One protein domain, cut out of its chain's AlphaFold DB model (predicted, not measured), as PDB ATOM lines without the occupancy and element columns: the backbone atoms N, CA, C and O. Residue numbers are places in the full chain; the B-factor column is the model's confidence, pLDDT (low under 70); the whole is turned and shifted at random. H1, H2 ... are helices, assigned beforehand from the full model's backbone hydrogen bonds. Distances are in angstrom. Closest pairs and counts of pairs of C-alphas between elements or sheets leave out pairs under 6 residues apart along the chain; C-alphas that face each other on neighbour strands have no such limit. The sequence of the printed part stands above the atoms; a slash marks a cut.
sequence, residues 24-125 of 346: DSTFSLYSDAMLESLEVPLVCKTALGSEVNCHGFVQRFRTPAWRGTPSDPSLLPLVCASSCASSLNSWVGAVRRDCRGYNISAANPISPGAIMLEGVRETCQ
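Overview. This is residues 24 to 125 of the 346 residues of an uncharacterized protein of Diaporthe ampelina (UniProt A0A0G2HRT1). Two long helices, H5 and H6, form a hairpin core; short H3 and H4 pack on H6, H2 packs on H5, and H1 is near H2. The 102 printed residues hold six named helices, H1 to H6 in order, and no named strand: all helix. The whole is compact, radius of gyration of the C-alphas 13.6 A, but elongated, 42 by 26 by 21 A.

Arrangement. Start at H5, residues 82 to 98: it touches H6, residues 111 to 123, at a shallow tilt of 25 degrees, opposite ways, the closest C-alphas those of Leu 88 and Leu 117, 5.7 A. With residues 91 to 98 alone H5 touches H2, residues 42 to 48, closest at C-alphas 44 and 98, 4.9 A. Every O i to N i+4 pair is within hydrogen-bond range in H2, H5 and H6; H3, residues 56 to 60, has 0 of 1, but 2 of 2 O i to N i+3.

Along the chain. Find C-alpha 82 at (8.121, -33.727, -42.700); H5 runs 24.1 A from there. H6 runs 18.1 A to C-alpha 123 at (12.542, -22.431, -38.738).

Size, cuts and confidence. The printed part has no cut. Residues 24 and 105 to 107 have pLDDT under 70.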
ATOM      1  N   ASP A  24       4.551 -39.117 -31.649       53.81
ATOM      2  CA  ASP A  24       3.480 -38.597 -32.496       53.81
ATOM      3  C   ASP A  24       2.620 -37.677 -31.628       53.81
ATOM      4  O   ASP A  24       1.792 -38.112 -30.827       53.81
ATOM      5  N   SER A  25       2.880 -36.381 -31.737       79.12
ATOM      6  CA  SER A  25       2.151 -35.341 -31.031       79.12
ATOM      7  C   SER A  25       1.211 -34.710 -32.040       79.12
ATOM      8  O   SER A  25       1.640 -34.143 -33.043       79.12
ATOM      9  N   THR A  26      -0.088 -34.856 -31.797       89.50
ATOM     10  CA  THR A  26      -1.130 -34.189 -32.573       89.50
ATOM     11  C   THR A  26      -1.761 -33.078 -31.743       89.50
ATOM     12  O   THR A  26      -1.748 -33.102 -30.509       89.50
ATOM     13  N   PHE A  27      -2.295 -32.059 -32.411       90.50
ATOM     14  CA  PHE A  27      -3.135 -31.055 -31.766       90.50
ATOM     15  C   PHE A  27      -4.219 -30.544 -32.708       90.50
ATOM     16  O   PHE A  27      -4.041 -30.530 -33.923       90.50
ATOM     17  N   SER A  28      -5.326 -30.067 -32.142       91.12
ATOM     18  CA  SER A  28      -6.319 -29.277 -32.873       91.12
ATOM     19  C   SER A  28      -6.108 -27.788 -32.602       91.12
ATOM     20  O   SER A  28      -5.753 -27.388 -31.491       91.12
ATOM     21  N   LEU A  29      -6.335 -26.955 -33.619       89.31
ATOM     22  CA  LEU A  29      -6.269 -25.497 -33.488       89.31
ATOM     23  C   LEU A  29      -7.536 -24.927 -32.835       89.31
ATOM     24  O   LEU A  29      -7.481 -23.858 -32.228       89.31
ATOM     25  N   TYR A  30      -8.654 -25.648 -32.945       88.75
ATOM     26  CA  TYR A  30      -9.962 -25.265 -32.426       88.75
ATOM     27  C   TYR A  30     -10.487 -26.355 -31.493       88.75
ATOM     28  O   TYR A  30     -10.434 -27.540 -31.823       88.75
ATOM     29  N   SER A  31     -10.998 -25.966 -30.325       87.06
ATOM     30  CA  SER A  31     -11.668 -26.909 -29.429       87.06
ATOM     31  C   SER A  31     -13.088 -27.205 -29.908       87.06
ATOM     32  O   SER A  31     -13.711 -26.365 -30.558       87.06
ATOM     33  N   ASP A  32     -13.635 -28.354 -29.514       89.25
ATOM     34  CA  ASP A  32     -15.012 -28.739 -29.854       89.25
ATOM     35  C   ASP A  32     -16.026 -27.669 -29.433       89.25
ATOM     36  O   ASP A  32     -16.872 -27.268 -30.226       89.25
ATOM     37  N   ALA A  33     -15.863 -27.096 -28.235       86.94
ATOM     38  CA  ALA A  33     -16.714 -26.013 -27.743       86.94
ATOM     39  C   ALA A  33     -16.658 -24.747 -28.622       86.94
ATOM     40  O   ALA A  33     -17.663 -24.054 -28.778       86.94
ATOM     41  N   MET A  34     -15.494 -24.427 -29.208       84.75
ATOM     42  CA  MET A  34     -15.399 -23.338 -30.185       84.75
ATOM     43  C   MET A  34     -16.104 -23.721 -31.483       84.75
ATOM     44  O   MET A  34     -16.868 -22.926 -32.009       84.75
ATOM     45  N   LEU A  35     -15.888 -24.933 -31.995       89.88
ATOM     46  CA  LEU A  35     -16.506 -25.384 -33.244       89.88
ATOM     47  C   LEU A  35     -18.035 -25.426 -33.147       89.88
ATOM     48  O   LEU A  35     -18.726 -25.054 -34.098       89.88
ATOM     49  N   GLU A  36     -18.579 -25.836 -32.004       90.31
ATOM     50  CA  GLU A  36     -20.019 -25.854 -31.743       90.31
ATOM     51  C   GLU A  36     -20.644 -24.459 -31.854       90.31
ATOM     52  O   GLU A  36     -21.696 -24.332 -32.483       90.31
ATOM     53  N   SER A  37     -19.966 -23.415 -31.360       86.69
ATOM     54  CA  SER A  37     -20.474 -22.036 -31.373       86.69
ATOM     55  C   SER A  37     -20.348 -21.313 -32.720       86.69
ATOM     56  O   SER A  37     -20.992 -20.285 -32.913       86.69
ATOM     57  N   LEU A  38     -19.560 -21.833 -33.670       86.00
ATOM     58  CA  LEU A  38     -19.408 -21.212 -34.989       86.00
ATOM     59  C   LEU A  38     -20.649 -21.405 -35.869       86.00
ATOM     60  O   LEU A  38     -21.107 -22.529 -36.093       86.00
ATOM     61  N   GLU A  39     -21.121 -20.323 -36.481       89.00
ATOM     62  CA  GLU A  39     -22.188 -20.334 -37.493       89.00
ATOM     63  C   GLU A  39     -21.622 -20.595 -38.901       89.00
ATOM     64  O   GLU A  39     -21.717 -19.775 -39.811       89.00
ATOM     65  N   VAL A  40     -20.989 -21.757 -39.082       87.50
ATOM     66  CA  VAL A  40     -20.397 -22.197 -40.359       87.50
ATOM     67  C   VAL A  40     -20.879 -23.605 -40.733       87.50
ATOM     68  O   VAL A  40     -21.288 -24.367 -39.849       87.50
ATOM     69  N   PRO A  41     -20.828 -23.998 -42.022       92.88
ATOM     70  CA  PRO A  41     -21.224 -25.334 -42.457       92.88
ATOM     71  C   PRO A  41     -20.456 -26.438 -41.727       92.88
ATOM     72  O   PRO A  41     -19.276 -26.278 -41.410       92.88
ATOM     73  N   LEU A  42     -21.091 -27.600 -41.539       95.12
ATOM     74  CA  LEU A  42     -20.466 -28.751 -40.874       95.12
ATOM     75  C   LEU A  42     -19.124 -29.136 -41.517       95.12
ATOM     76  O   LEU A  42     -18.170 -29.411 -40.802       95.12
ATOM     77  N   VAL A  43     -19.025 -29.076 -42.849       96.00
ATOM     78  CA  VAL A  43     -17.775 -29.355 -43.576       96.00
ATOM     79  C   VAL A  43     -16.638 -28.402 -43.190       96.00
ATOM     80  O   VAL A  43     -15.501 -28.841 -43.049       96.00
ATOM     81  N   CYS A  44     -16.943 -27.128 -42.923       94.50
ATOM     82  CA  CYS A  44     -15.968 -26.170 -42.412       94.50
ATOM     83  C   CYS A  44     -15.578 -26.504 -40.966       94.50
ATOM     84  O   CYS A  44     -14.391 -26.534 -40.650       94.50
ATOM     85  N   LYS A  45     -16.545 -26.844 -40.095       95.19
ATOM     86  CA  LYS A  45     -16.250 -27.281 -38.715       95.19
ATOM     87  C   LYS A  45     -15.329 -28.505 -38.694       95.19
ATOM     88  O   LYS A  45     -14.367 -28.529 -37.934       95.19
ATOM     89  N   THR A  46     -15.577 -29.483 -39.567       96.62
ATOM     90  CA  THR A  46     -14.725 -30.669 -39.729       96.62
ATOM     91  C   THR A  46     -13.315 -30.304 -40.200       96.62
ATOM     92  O   THR A  46     -12.341 -30.824 -39.657       96.62
ATOM     93  N   ALA A  47     -13.178 -29.394 -41.169       96.88
ATOM     94  CA  ALA A  47     -11.869 -28.931 -41.623       96.88
ATOM     95  C   ALA A  47     -11.094 -28.203 -40.506       96.88
ATOM     96  O   ALA A  47      -9.921 -28.492 -40.286       96.88
ATOM     97  N   LEU A  48     -11.753 -27.313 -39.757       94.56
ATOM     98  CA  LEU A  48     -11.141 -26.563 -38.651       94.56
ATOM     99  C   LEU A  48     -10.700 -27.465 -37.495       94.56
ATOM    100  O   LEU A  48      -9.625 -27.252 -36.934       94.56
ATOM    101  N   GLY A  49     -11.518 -28.464 -37.157       94.50
ATOM    102  CA  GLY A  49     -11.248 -29.439 -36.098       94.50
ATOM    103  C   GLY A  49     -10.320 -30.584 -36.500       94.50
ATOM    104  O   GLY A  49     -10.088 -31.481 -35.696       94.50
ATOM    105  N   SER A  50      -9.806 -30.594 -37.734       95.56
ATOM    106  CA  SER A  50      -8.868 -31.627 -38.173       95.56
ATOM    107  C   SER A  50      -7.567 -31.551 -37.374       95.56
ATOM    108  O   SER A  50      -6.998 -30.471 -37.199       95.56
ATOM    109  N   GLU A  51      -7.078 -32.702 -36.916       94.75
ATOM    110  CA  GLU A  51      -5.827 -32.771 -36.167       94.75
ATOM    111  C   GLU A  51      -4.620 -32.416 -37.041       94.75
ATOM    112  O   GLU A  51      -4.504 -32.813 -38.204       94.75
ATOM    113  N   VAL A  52      -3.683 -31.688 -36.443       95.19
ATOM    114  CA  VAL A  52      -2.369 -31.399 -37.002       95.19
ATOM    115  C   VAL A  52      -1.353 -32.320 -36.343       95.19
ATOM    116  O   VAL A  52      -1.104 -32.211 -35.145       95.19
ATOM    117  N   ASN A  53      -0.744 -33.207 -37.130       95.38
ATOM    118  CA  ASN A  53       0.383 -34.034 -36.708       95.38
ATOM    119  C   ASN A  53       1.660 -33.194 -36.693       95.38
ATOM    120  O   ASN A  53       2.378 -33.118 -37.690       95.38
ATOM    121  N   CYS A  54       1.894 -32.517 -35.575       92.56
ATOM    122  CA  CYS A  54       3.085 -31.731 -35.330       92.56
ATOM    123  C   CYS A  54       3.304 -31.539 -33.828       92.56
ATOM    124  O   CYS A  54       2.354 -31.380 -33.060       92.56
ATOM    125  N   HIS A  55       4.567 -31.444 -33.415       93.56
ATOM    126  CA  HIS A  55       4.903 -31.188 -32.023       93.56
ATOM    127  C   HIS A  55       4.235 -29.921 -31.479       93.56
ATOM    128  O   HIS A  55       4.260 -28.855 -32.102       93.56
ATOM    129  N   GLY A  56       3.685 -30.019 -30.262       89.12
ATOM    130  CA  GLY A  56       2.890 -28.959 -29.636       89.12
ATOM    131  C   GLY A  56       3.622 -27.621 -29.479       89.12
ATOM    132  O   GLY A  56       2.980 -26.582 -29.339       89.12
ATOM    133  N   PHE A  57       4.956 -27.606 -29.578       88.56
ATOM    134  CA  PHE A  57       5.745 -26.373 -29.648       88.56
ATOM    135  C   PHE A  57       5.280 -25.423 -30.763       88.56
ATOM    136  O   PHE A  57       5.236 -24.211 -30.544       88.56
ATOM    137  N   VAL A  58       4.867 -25.956 -31.917       90.94
ATOM    138  CA  VAL A  58       4.421 -25.162 -33.075       90.94
ATOM    139  C   VAL A  58       3.145 -24.370 -32.784       90.94
ATOM    140  O   VAL A  58       2.925 -23.318 -33.380       90.94
ATOM    141  N   GLN A  59       2.366 -24.751 -31.767       87.31
ATOM    142  CA  GLN A  59       1.226 -23.952 -31.314       87.31
ATOM    143  C   GLN A  59       1.612 -22.564 -30.791       87.31
ATOM    144  O   GLN A  59       0.718 -21.744 -30.587       87.31
ATOM    145  N   ARG A  60       2.900 -22.278 -30.555       84.50
ATOM    146  CA  ARG A  60       3.399 -20.933 -30.222       84.50
ATOM    147  C   ARG A  60       3.485 -20.009 -31.437       84.50
ATOM    148  O   ARG A  60       3.588 -18.795 -31.269       84.50
ATOM    149  N   PHE A  61       3.403 -20.541 -32.655       88.38
ATOM    150  CA  PHE A  61       3.483 -19.770 -33.894       88.38
ATOM    151  C   PHE A  61       2.120 -19.162 -34.274       88.38
ATOM    152  O   PHE A  61       1.647 -19.326 -35.389       88.38
ATOM    153  N   ARG A  62       1.444 -18.491 -33.327       80.12
ATOM    154  CA  ARG A  62       0.079 -17.952 -33.536       80.12
ATOM    155  C   ARG A  62       0.042 -16.562 -34.155       80.12
ATOM    156  O   ARG A  62      -1.004 -16.129 -34.621       80.12
ATOM    157  N   THR A  63       1.162 -15.851 -34.116       79.00
ATOM    158  CA  THR A  63       1.292 -14.486 -34.626       79.00
ATOM    159  C   THR A  63       2.324 -14.438 -35.749       79.00
ATOM    160  O   THR A  63       3.296 -15.197 -35.699       79.00
ATOM    161  N   PRO A  64       2.161 -13.573 -36.759       83.19
ATOM    162  CA  PRO A  64       3.193 -13.392 -37.770       83.19
ATOM    163  C   PRO A  64       4.487 -12.879 -37.126       83.19
ATOM    164  O   PRO A  64       4.486 -11.862 -36.433       83.19
ATOM    165  N   ALA A  65       5.577 -13.615 -37.310       83.38
ATOM    166  CA  ALA A  65       6.919 -13.270 -36.850       83.38
ATOM    167  C   ALA A  65       7.918 -14.184 -37.557       83.38
ATOM    168  O   ALA A  65       7.591 -15.351 -37.754       83.38
ATOM    169  N   TRP A  66       9.126 -13.685 -37.833       86.50
ATOM    170  CA  TRP A  66      10.225 -14.544 -38.278       86.50
ATOM    171  C   TRP A  66      10.573 -15.566 -37.188       86.50
ATOM    172  O   TRP A  66      10.880 -15.181 -36.053       86.50
ATOM    173  N   ARG A  67      10.525 -16.861 -37.509       90.31
ATOM    174  CA  ARG A  67      10.839 -17.945 -36.566       90.31
ATOM    175  C   ARG A  67      12.291 -18.404 -36.689       90.31
ATOM    176  O   ARG A  67      12.637 -19.171 -37.582       90.31
ATOM    177  N   GLY A  68      13.115 -17.958 -35.738       87.50
ATOM    178  CA  GLY A  68      14.498 -18.411 -35.564       87.50
ATOM    179  C   GLY A  68      14.626 -19.855 -35.055       87.50
ATOM    180  O   GLY A  68      13.628 -20.558 -34.869       87.50
ATOM    181  N   THR A  69      15.863 -20.284 -34.789       89.75
ATOM    182  CA  THR A  69      16.158 -21.601 -34.206       89.75
ATOM    183  C   THR A  69      15.599 -21.690 -32.772       89.75
ATOM    184  O   THR A  69      15.796 -20.767 -31.977       89.75
ATOM    185  N   PRO A  70      14.881 -22.769 -32.393       89.25
ATOM    186  CA  PRO A  70      14.439 -22.965 -31.015       89.25
ATOM    187  C   PRO A  70      15.621 -22.998 -30.039       89.25
ATOM    188  O   PRO A  70      16.638 -23.628 -30.308       89.25
ATOM    189  N   SER A  71      15.462 -22.385 -28.865       88.56
ATOM    190  CA  SER A  71      16.514 -22.358 -27.838       88.56
ATOM    191  C   SER A  71      16.864 -23.740 -27.279       88.56
ATOM    192  O   SER A  71      17.963 -23.936 -26.772       88.56
ATOM    193  N   ASP A  72      15.915 -24.678 -27.321       89.56
ATOM    194  CA  ASP A  72      16.147 -26.088 -27.017       89.56
ATOM    195  C   ASP A  72      16.408 -26.845 -28.333       89.56
ATOM    196  O   ASP A  72      15.474 -27.021 -29.125       89.56
ATOM    197  N   PRO A  73      17.646 -27.320 -28.577       88.69
ATOM    198  CA  PRO A  73      18.007 -27.999 -29.820       88.69
ATOM    199  C   PRO A  73      17.211 -29.281 -30.082       88.69
ATOM    200  O   PRO A  73      17.084 -29.696 -31.233       88.69
ATOM    201  N   SER A  74      16.654 -29.913 -29.040       91.81
ATOM    202  CA  SER A  74      15.847 -31.130 -29.190       91.81
ATOM    203  C   SER A  74      14.527 -30.880 -29.929       91.81
ATOM    204  O   SER A  74      13.974 -31.799 -30.533       91.81
ATOM    205  N   LEU A  75      14.048 -29.631 -29.948       92.25
ATOM    206  CA  LEU A  75      12.804 -29.249 -30.615       92.25
ATOM    207  C   LEU A  75      12.954 -29.108 -32.129       92.25
ATOM    208  O   LEU A  75      11.985 -29.332 -32.850       92.25
ATOM    209  N   LEU A  76      14.137 -28.741 -32.623       92.88
ATOM    210  CA  LEU A  76      14.361 -28.489 -34.047       92.88
ATOM    211  C   LEU A  76      13.984 -29.688 -34.944       92.88
ATOM    212  O   LEU A  76      13.174 -29.497 -35.851       92.88
ATOM    213  N   PRO A  77      14.447 -30.933 -34.693       92.25
ATOM    214  CA  PRO A  77      14.035 -32.085 -35.500       92.25
ATOM    215  C   PRO A  77      12.539 -32.419 -35.378       92.25
ATOM    216  O   PRO A  77      11.976 -32.996 -36.306       92.25
ATOM    217  N   LEU A  78      11.881 -32.047 -34.274       91.69
ATOM    218  CA  LEU A  78      10.441 -32.253 -34.080       91.69
ATOM    219  C   LEU A  78       9.607 -31.229 -34.866       91.69
ATOM    220  O   LEU A  78       8.595 -31.583 -35.464       91.69
ATOM    221  N   VAL A  79      10.044 -29.965 -34.896       93.69
ATOM    222  CA  VAL A  79       9.423 -28.896 -35.697       93.69
ATOM    223  C   VAL A  79       9.640 -29.149 -37.190       93.69
ATOM    224  O   VAL A  79       8.711 -29.004 -37.981       93.69
ATOM    225  N   CYS A  80      10.845 -29.583 -37.569       95.56
ATOM    226  CA  CYS A  80      11.236 -29.834 -38.958       95.56
ATOM    227  C   CYS A  80      10.905 -31.235 -39.470       95.56
ATOM    228  O   CYS A  80      11.307 -31.600 -40.577       95.56
ATOM    229  N   ALA A  81      10.141 -32.015 -38.705       93.94
ATOM    230  CA  ALA A  81       9.599 -33.273 -39.180       93.94
ATOM    231  C   ALA A  81       8.714 -33.034 -40.415       93.94
ATOM    232  O   ALA A  81       7.843 -32.159 -40.432       93.94
ATOM    233  N   SER A  82       8.896 -33.847 -41.458       91.06
ATOM    234  CA  SER A  82       8.121 -33.727 -42.700       91.06
ATOM    235  C   SER A  82       6.614 -33.913 -42.481       91.06
ATOM    236  O   SER A  82       5.814 -33.318 -43.209       91.06
ATOM    237  N   SER A  83       6.222 -34.684 -41.459       92.25
ATOM    238  CA  SER A  83       4.834 -34.832 -41.014       92.25
ATOM    239  C   SER A  83       4.222 -33.498 -40.580       92.25
ATOM    240  O   SER A  83       3.101 -33.206 -40.991       92.25
ATOM    241  N   CYS A  84       4.972 -32.649 -39.866       95.31
ATOM    242  CA  CYS A  84       4.494 -31.356 -39.379       95.31
ATOM    243  C   CYS A  84       4.093 -30.422 -40.525       95.31
ATOM    244  O   CYS A  84       2.932 -30.016 -40.633       95.31
ATOM    245  N   ALA A  85       5.033 -30.125 -41.428       94.19
ATOM    246  CA  ALA A  85       4.770 -29.246 -42.565       94.19
ATOM    247  C   ALA A  85       3.662 -29.807 -43.475       94.19
ATOM    248  O   ALA A  85       2.800 -29.059 -43.935       94.19
ATOM    249  N   SER A  86       3.642 -31.127 -43.695       96.00
ATOM    250  CA  SER A  86       2.619 -31.780 -44.522       96.00
ATOM    251  C   SER A  86       1.229 -31.716 -43.888       96.00
ATOM    252  O   SER A  86       0.245 -31.455 -44.587       96.00
ATOM    253  N   SER A  87       1.130 -31.912 -42.571       96.88
ATOM    254  CA  SER A  87      -0.139 -31.865 -41.847       96.88
ATOM    255  C   SER A  87      -0.699 -30.448 -41.786       96.88
ATOM    256  O   SER A  87      -1.881 -30.259 -42.067       96.88
ATOM    257  N   LEU A  88       0.139 -29.442 -41.508       97.12
ATOM    258  CA  LEU A  88      -0.269 -28.033 -41.548       97.12
ATOM    259  C   LEU A  88      -0.695 -27.607 -42.954       97.12
ATOM    260  O   LEU A  88      -1.723 -26.956 -43.116       97.12
ATOM    261  N   ASN A  89       0.046 -28.014 -43.985       96.94
ATOM    262  CA  ASN A  89      -0.319 -27.723 -45.369       96.94
ATOM    263  C   ASN A  89      -1.662 -28.369 -45.755       96.94
ATOM    264  O   ASN A  89      -2.470 -27.749 -46.446       96.94
ATOM    265  N   SER A  90      -1.922 -29.589 -45.275       97.62
ATOM    266  CA  SER A  90      -3.200 -30.283 -45.477       97.62
ATOM    267  C   SER A  90      -4.349 -29.580 -44.753       97.62
ATOM    268  O   SER A  90      -5.393 -29.351 -45.363       97.62
ATOM    269  N   TRP A  91      -4.137 -29.168 -43.499       97.44
ATOM    270  CA  TRP A  91      -5.101 -28.390 -42.719       97.44
ATOM    271  C   TRP A  91      -5.441 -27.066 -43.418       97.44
ATOM    272  O   TRP A  91      -6.605 -26.783 -43.690       97.44
ATOM    273  N   VAL A  92      -4.420 -26.300 -43.825       96.00
ATOM    274  CA  VAL A  92      -4.571 -25.032 -44.562       96.00
ATOM    275  C   VAL A  92      -5.346 -25.239 -45.863       96.00
ATOM    276  O   VAL A  92      -6.238 -24.457 -46.189       96.00
ATOM    277  N   GLY A  93      -5.035 -26.300 -46.612       95.94
ATOM    278  CA  GLY A  93      -5.741 -26.642 -47.846       95.94
ATOM    279  C   GLY A  93      -7.209 -27.014 -47.619       95.94
ATOM    280  O   GLY A  93      -8.068 -26.588 -48.392       95.94
ATOM    281  N   ALA A  94      -7.505 -27.776 -46.563       96.81
ATOM    282  CA  ALA A  94      -8.867 -28.162 -46.207       96.81
ATOM    283  C   ALA A  94      -9.701 -26.948 -45.785       96.81
ATOM    284  O   ALA A  94     -10.766 -26.719 -46.349       96.81
ATOM    285  N   VAL A  95      -9.181 -26.114 -44.882       94.56
ATOM    286  CA  VAL A  95      -9.873 -24.906 -44.414       94.56
ATOM    287  C   VAL A  95     -10.079 -23.908 -45.552       94.56
ATOM    288  O   VAL A  95     -11.182 -23.391 -45.713       94.56
ATOM    289  N   ARG A  96      -9.075 -23.693 -46.416       92.88
ATOM    290  CA  ARG A  96      -9.218 -22.814 -47.592       92.88
ATOM    291  C   ARG A  96     -10.363 -23.247 -48.506       92.88
ATOM    292  O   ARG A  96     -11.064 -22.404 -49.059       92.88
ATOM    293  N   ARG A  97     -10.528 -24.555 -48.695       93.62
ATOM    294  CA  ARG A  97     -11.568 -25.117 -49.557       93.62
ATOM    295  C   ARG A  97     -12.939 -25.091 -48.882       93.62
ATOM    296  O   ARG A  97     -13.894 -24.611 -49.485       93.62
ATOM    297  N   ASP A  98     -13.024 -25.596 -47.657       95.00
ATOM    298  CA  ASP A  98     -14.297 -25.944 -47.017       95.00
ATOM    299  C   ASP A  98     -14.886 -24.790 -46.188       95.00
ATOM    300  O   ASP A  98     -16.088 -24.777 -45.932       95.00
ATOM    301  N   CYS A  99     -14.072 -23.792 -45.823       90.31
ATOM    302  CA  CYS A  99     -14.494 -22.568 -45.128       90.31
ATOM    303  C   CYS A  99     -14.492 -21.323 -46.030       90.31
ATOM    304  O   CYS A  99     -14.520 -20.194 -45.537       90.31
ATOM    305  N   ARG A 100     -14.438 -21.496 -47.357       87.31
ATOM    306  CA  ARG A 100     -14.398 -20.380 -48.311       87.31
ATOM    307  C   ARG A 100     -15.600 -19.445 -48.121       87.31
ATOM    308  O   ARG A 100     -16.741 -19.892 -48.178       87.31
ATOM    309  N   GLY A 101     -15.330 -18.149 -47.966       81.81
ATOM    310  CA  GLY A 101     -16.357 -17.109 -47.813       81.81
ATOM    311  C   GLY A 101     -16.870 -16.911 -46.383       81.81
ATOM    312  O   GLY A 101     -17.718 -16.054 -46.171       81.81
ATOM    313  N   TYR A 102     -16.351 -17.663 -45.408       83.69
ATOM    314  CA  TYR A 102     -16.672 -17.480 -43.995       83.69
ATOM    315  C   TYR A 102     -15.524 -16.791 -43.258       83.69
ATOM    316  O   TYR A 102     -14.355 -17.045 -43.540       83.69
ATOM    317  N   ASN A 103     -15.872 -15.971 -42.268       75.69
ATOM    318  CA  ASN A 103     -14.937 -15.407 -41.299       75.69
ATOM    319  C   ASN A 103     -15.214 -15.999 -39.916       75.69
ATOM    320  O   ASN A 103     -16.363 -16.257 -39.563       75.69
ATOM    321  N   ILE A 104     -14.163 -16.179 -39.121       72.31
ATOM    322  CA  ILE A 104     -14.261 -16.616 -37.726       72.31
ATOM    323  C   ILE A 104     -13.740 -15.479 -36.860       72.31
ATOM    324  O   ILE A 104     -12.566 -15.128 -36.946       72.31
ATOM    325  N   SER A 105     -14.619 -14.878 -36.055       65.94
ATOM    326  CA  SER A 105     -14.280 -13.730 -35.198       65.94
ATOM    327  C   SER A 105     -13.619 -12.576 -35.970       65.94
ATOM    328  O   SER A 105     -12.598 -12.043 -35.545       65.94
ATOM    329  N   ALA A 106     -14.179 -12.232 -37.138       63.72
ATOM    330  CA  ALA A 106     -13.646 -11.231 -38.074       63.72
ATOM    331  C   ALA A 106     -12.238 -11.530 -38.642       63.72
ATOM    332  O   ALA A 106     -11.624 -10.659 -39.252       63.72
ATOM    333  N   ALA A 107     -11.737 -12.761 -38.493       67.50
ATOM    334  CA  ALA A 107     -10.472 -13.208 -39.064       67.50
ATOM    335  C   ALA A 107     -10.678 -14.305 -40.117       67.50
ATOM    336  O   ALA A 107     -11.623 -15.098 -40.054       67.50
ATOM    337  N   ASN A 108      -9.747 -14.371 -41.073       79.81
ATOM    338  CA  ASN A 108      -9.706 -15.440 -42.062       79.81
ATOM    339  C   ASN A 108      -9.463 -16.792 -41.347       79.81
ATOM    340  O   ASN A 108      -8.449 -16.929 -40.650       79.81
ATOM    341  N   PRO A 109     -10.337 -17.800 -41.539       84.88
ATOM    342  CA  PRO A 109     -10.213 -19.123 -40.921       84.88
ATOM    343  C   PRO A 109      -8.874 -19.821 -41.190       84.88
ATOM    344  O   PRO A 109      -8.427 -20.637 -40.393       84.88
ATOM    345  N   ILE A 110      -8.224 -19.498 -42.309       89.19
ATOM    346  CA  ILE A 110      -6.952 -20.088 -42.738       89.19
ATOM    347  C   ILE A 110      -5.780 -19.570 -41.890       89.19
ATOM    348  O   ILE A 110      -4.798 -20.293 -41.693       89.19
ATOM    349  N   SER A 111      -5.865 -18.330 -41.390       88.00
ATOM    350  CA  SER A 111      -4.727 -17.605 -40.813       88.00
ATOM    351  C   SER A 111      -3.994 -18.374 -39.713       88.00
ATOM    352  O   SER A 111      -2.772 -18.466 -39.810       88.00
ATOM    353  N   PRO A 112      -4.661 -18.972 -38.703       88.94
ATOM    354  CA  PRO A 112      -3.950 -19.645 -37.618       88.94
ATOM    355  C   PRO A 112      -3.030 -20.772 -38.105       88.94
ATOM    356  O   PRO A 112      -1.865 -20.823 -37.718       88.94
ATOM    357  N   GLY A 113      -3.518 -21.640 -38.997       92.25
ATOM    358  CA  GLY A 113      -2.710 -22.731 -39.543       92.25
ATOM    359  C   GLY A 113      -1.672 -22.262 -40.558       92.25
ATOM    360  O   GLY A 113      -0.572 -22.807 -40.595       92.25
ATOM    361  N   ALA A 114      -1.976 -21.232 -41.353       93.12
ATOM    362  CA  ALA A 114      -1.024 -20.700 -42.322       93.12
ATOM    363  C   ALA A 114       0.155 -19.989 -41.647       93.12
ATOM    364  O   ALA A 114       1.292 -20.229 -42.032       93.12
ATOM    365  N   ILE A 115      -0.081 -19.204 -40.592       91.88
ATOM    366  CA  ILE A 115       0.995 -18.579 -39.805       91.88
ATOM    367  C   ILE A 115       1.891 -19.658 -39.177       91.88
ATOM    368  O   ILE A 115       3.117 -19.550 -39.230       91.88
ATOM    369  N   MET A 116       1.303 -20.728 -38.628       94.50
ATOM    370  CA  MET A 116       2.076 -21.857 -38.099       94.50
ATOM    371  C   MET A 116       2.899 -22.550 -39.191       94.50
ATOM    372  O   MET A 116       4.065 -22.869 -38.959       94.50
ATOM    373  N   LEU A 117       2.321 -22.760 -40.378       96.06
ATOM    374  CA  LEU A 117       3.007 -23.360 -41.522       96.06
ATOM    375  C   LEU A 117       4.204 -22.524 -41.975       96.06
ATOM    376  O   LEU A 117       5.273 -23.085 -42.213       96.06
ATOM    377  N   GLU A 118       4.044 -21.205 -42.084       95.38
ATOM    378  CA  GLU A 118       5.161 -20.323 -42.429       95.38
ATOM    379  C   GLU A 118       6.220 -20.332 -41.331       95.38
ATOM    380  O   GLU A 118       7.394 -20.492 -41.636       95.38
ATOM    381  N   GLY A 119       5.823 -20.318 -40.056       94.88
ATOM    382  CA  GLY A 119       6.772 -20.446 -38.957       94.88
ATOM    383  C   GLY A 119       7.603 -21.734 -39.014       94.88
ATOM    384  O   GLY A 119       8.815 -21.696 -38.819       94.88
ATOM    385  N   VAL A 120       6.986 -22.869 -39.358       96.25
ATOM    386  CA  VAL A 120       7.709 -24.133 -39.596       96.25
ATOM    387  C   VAL A 120       8.661 -24.006 -40.787       96.25
ATOM    388  O   VAL A 120       9.809 -24.432 -40.699       96.25
ATOM    389  N   ARG A 121       8.227 -23.401 -41.897       96.19
ATOM    390  CA  ARG A 121       9.080 -23.203 -43.081       96.19
ATOM    391  C   ARG A 121      10.288 -22.320 -42.781       96.19
ATOM    392  O   ARG A 121      11.383 -22.653 -43.216       96.19
ATOM    393  N   GLU A 122      10.092 -21.228 -42.051       95.44
ATOM    394  CA  GLU A 122      11.148 -20.300 -41.638       95.44
ATOM    395  C   GLU A 122      12.150 -20.975 -40.695       95.44
ATOM    396  O   GLU A 122      13.356 -20.910 -40.934       95.44
ATOM    397  N   THR A 123      11.673 -21.693 -39.671       95.25
ATOM    398  CA  THR A 123      12.542 -22.431 -38.738       95.25
ATOM    399  C   THR A 123      13.381 -23.488 -39.453       95.25
ATOM    400  O   THR A 123      14.557 -23.657 -39.143       95.25
ATOM    401  N   CYS A 124      12.786 -24.179 -40.426       96.50
ATOM    402  CA  CYS A 124      13.382 -25.331 -41.100       96.50
ATOM    403  C   CYS A 124      14.064 -24.991 -42.425       96.50
ATOM    404  O   CYS A 124      14.431 -25.893 -43.181       96.50
ATOM    405  N   GLN A 125      14.222 -23.703 -42.731       96.06
ATOM    406  CA  GLN A 125      14.952 -23.265 -43.907       96.06
ATOM    407  C   GLN A 125      16.415 -23.696 -43.786       96.06
ATOM    408  O   GLN A 125      17.072 -23.425 -42.783       96.06
TER     409      GLN A 125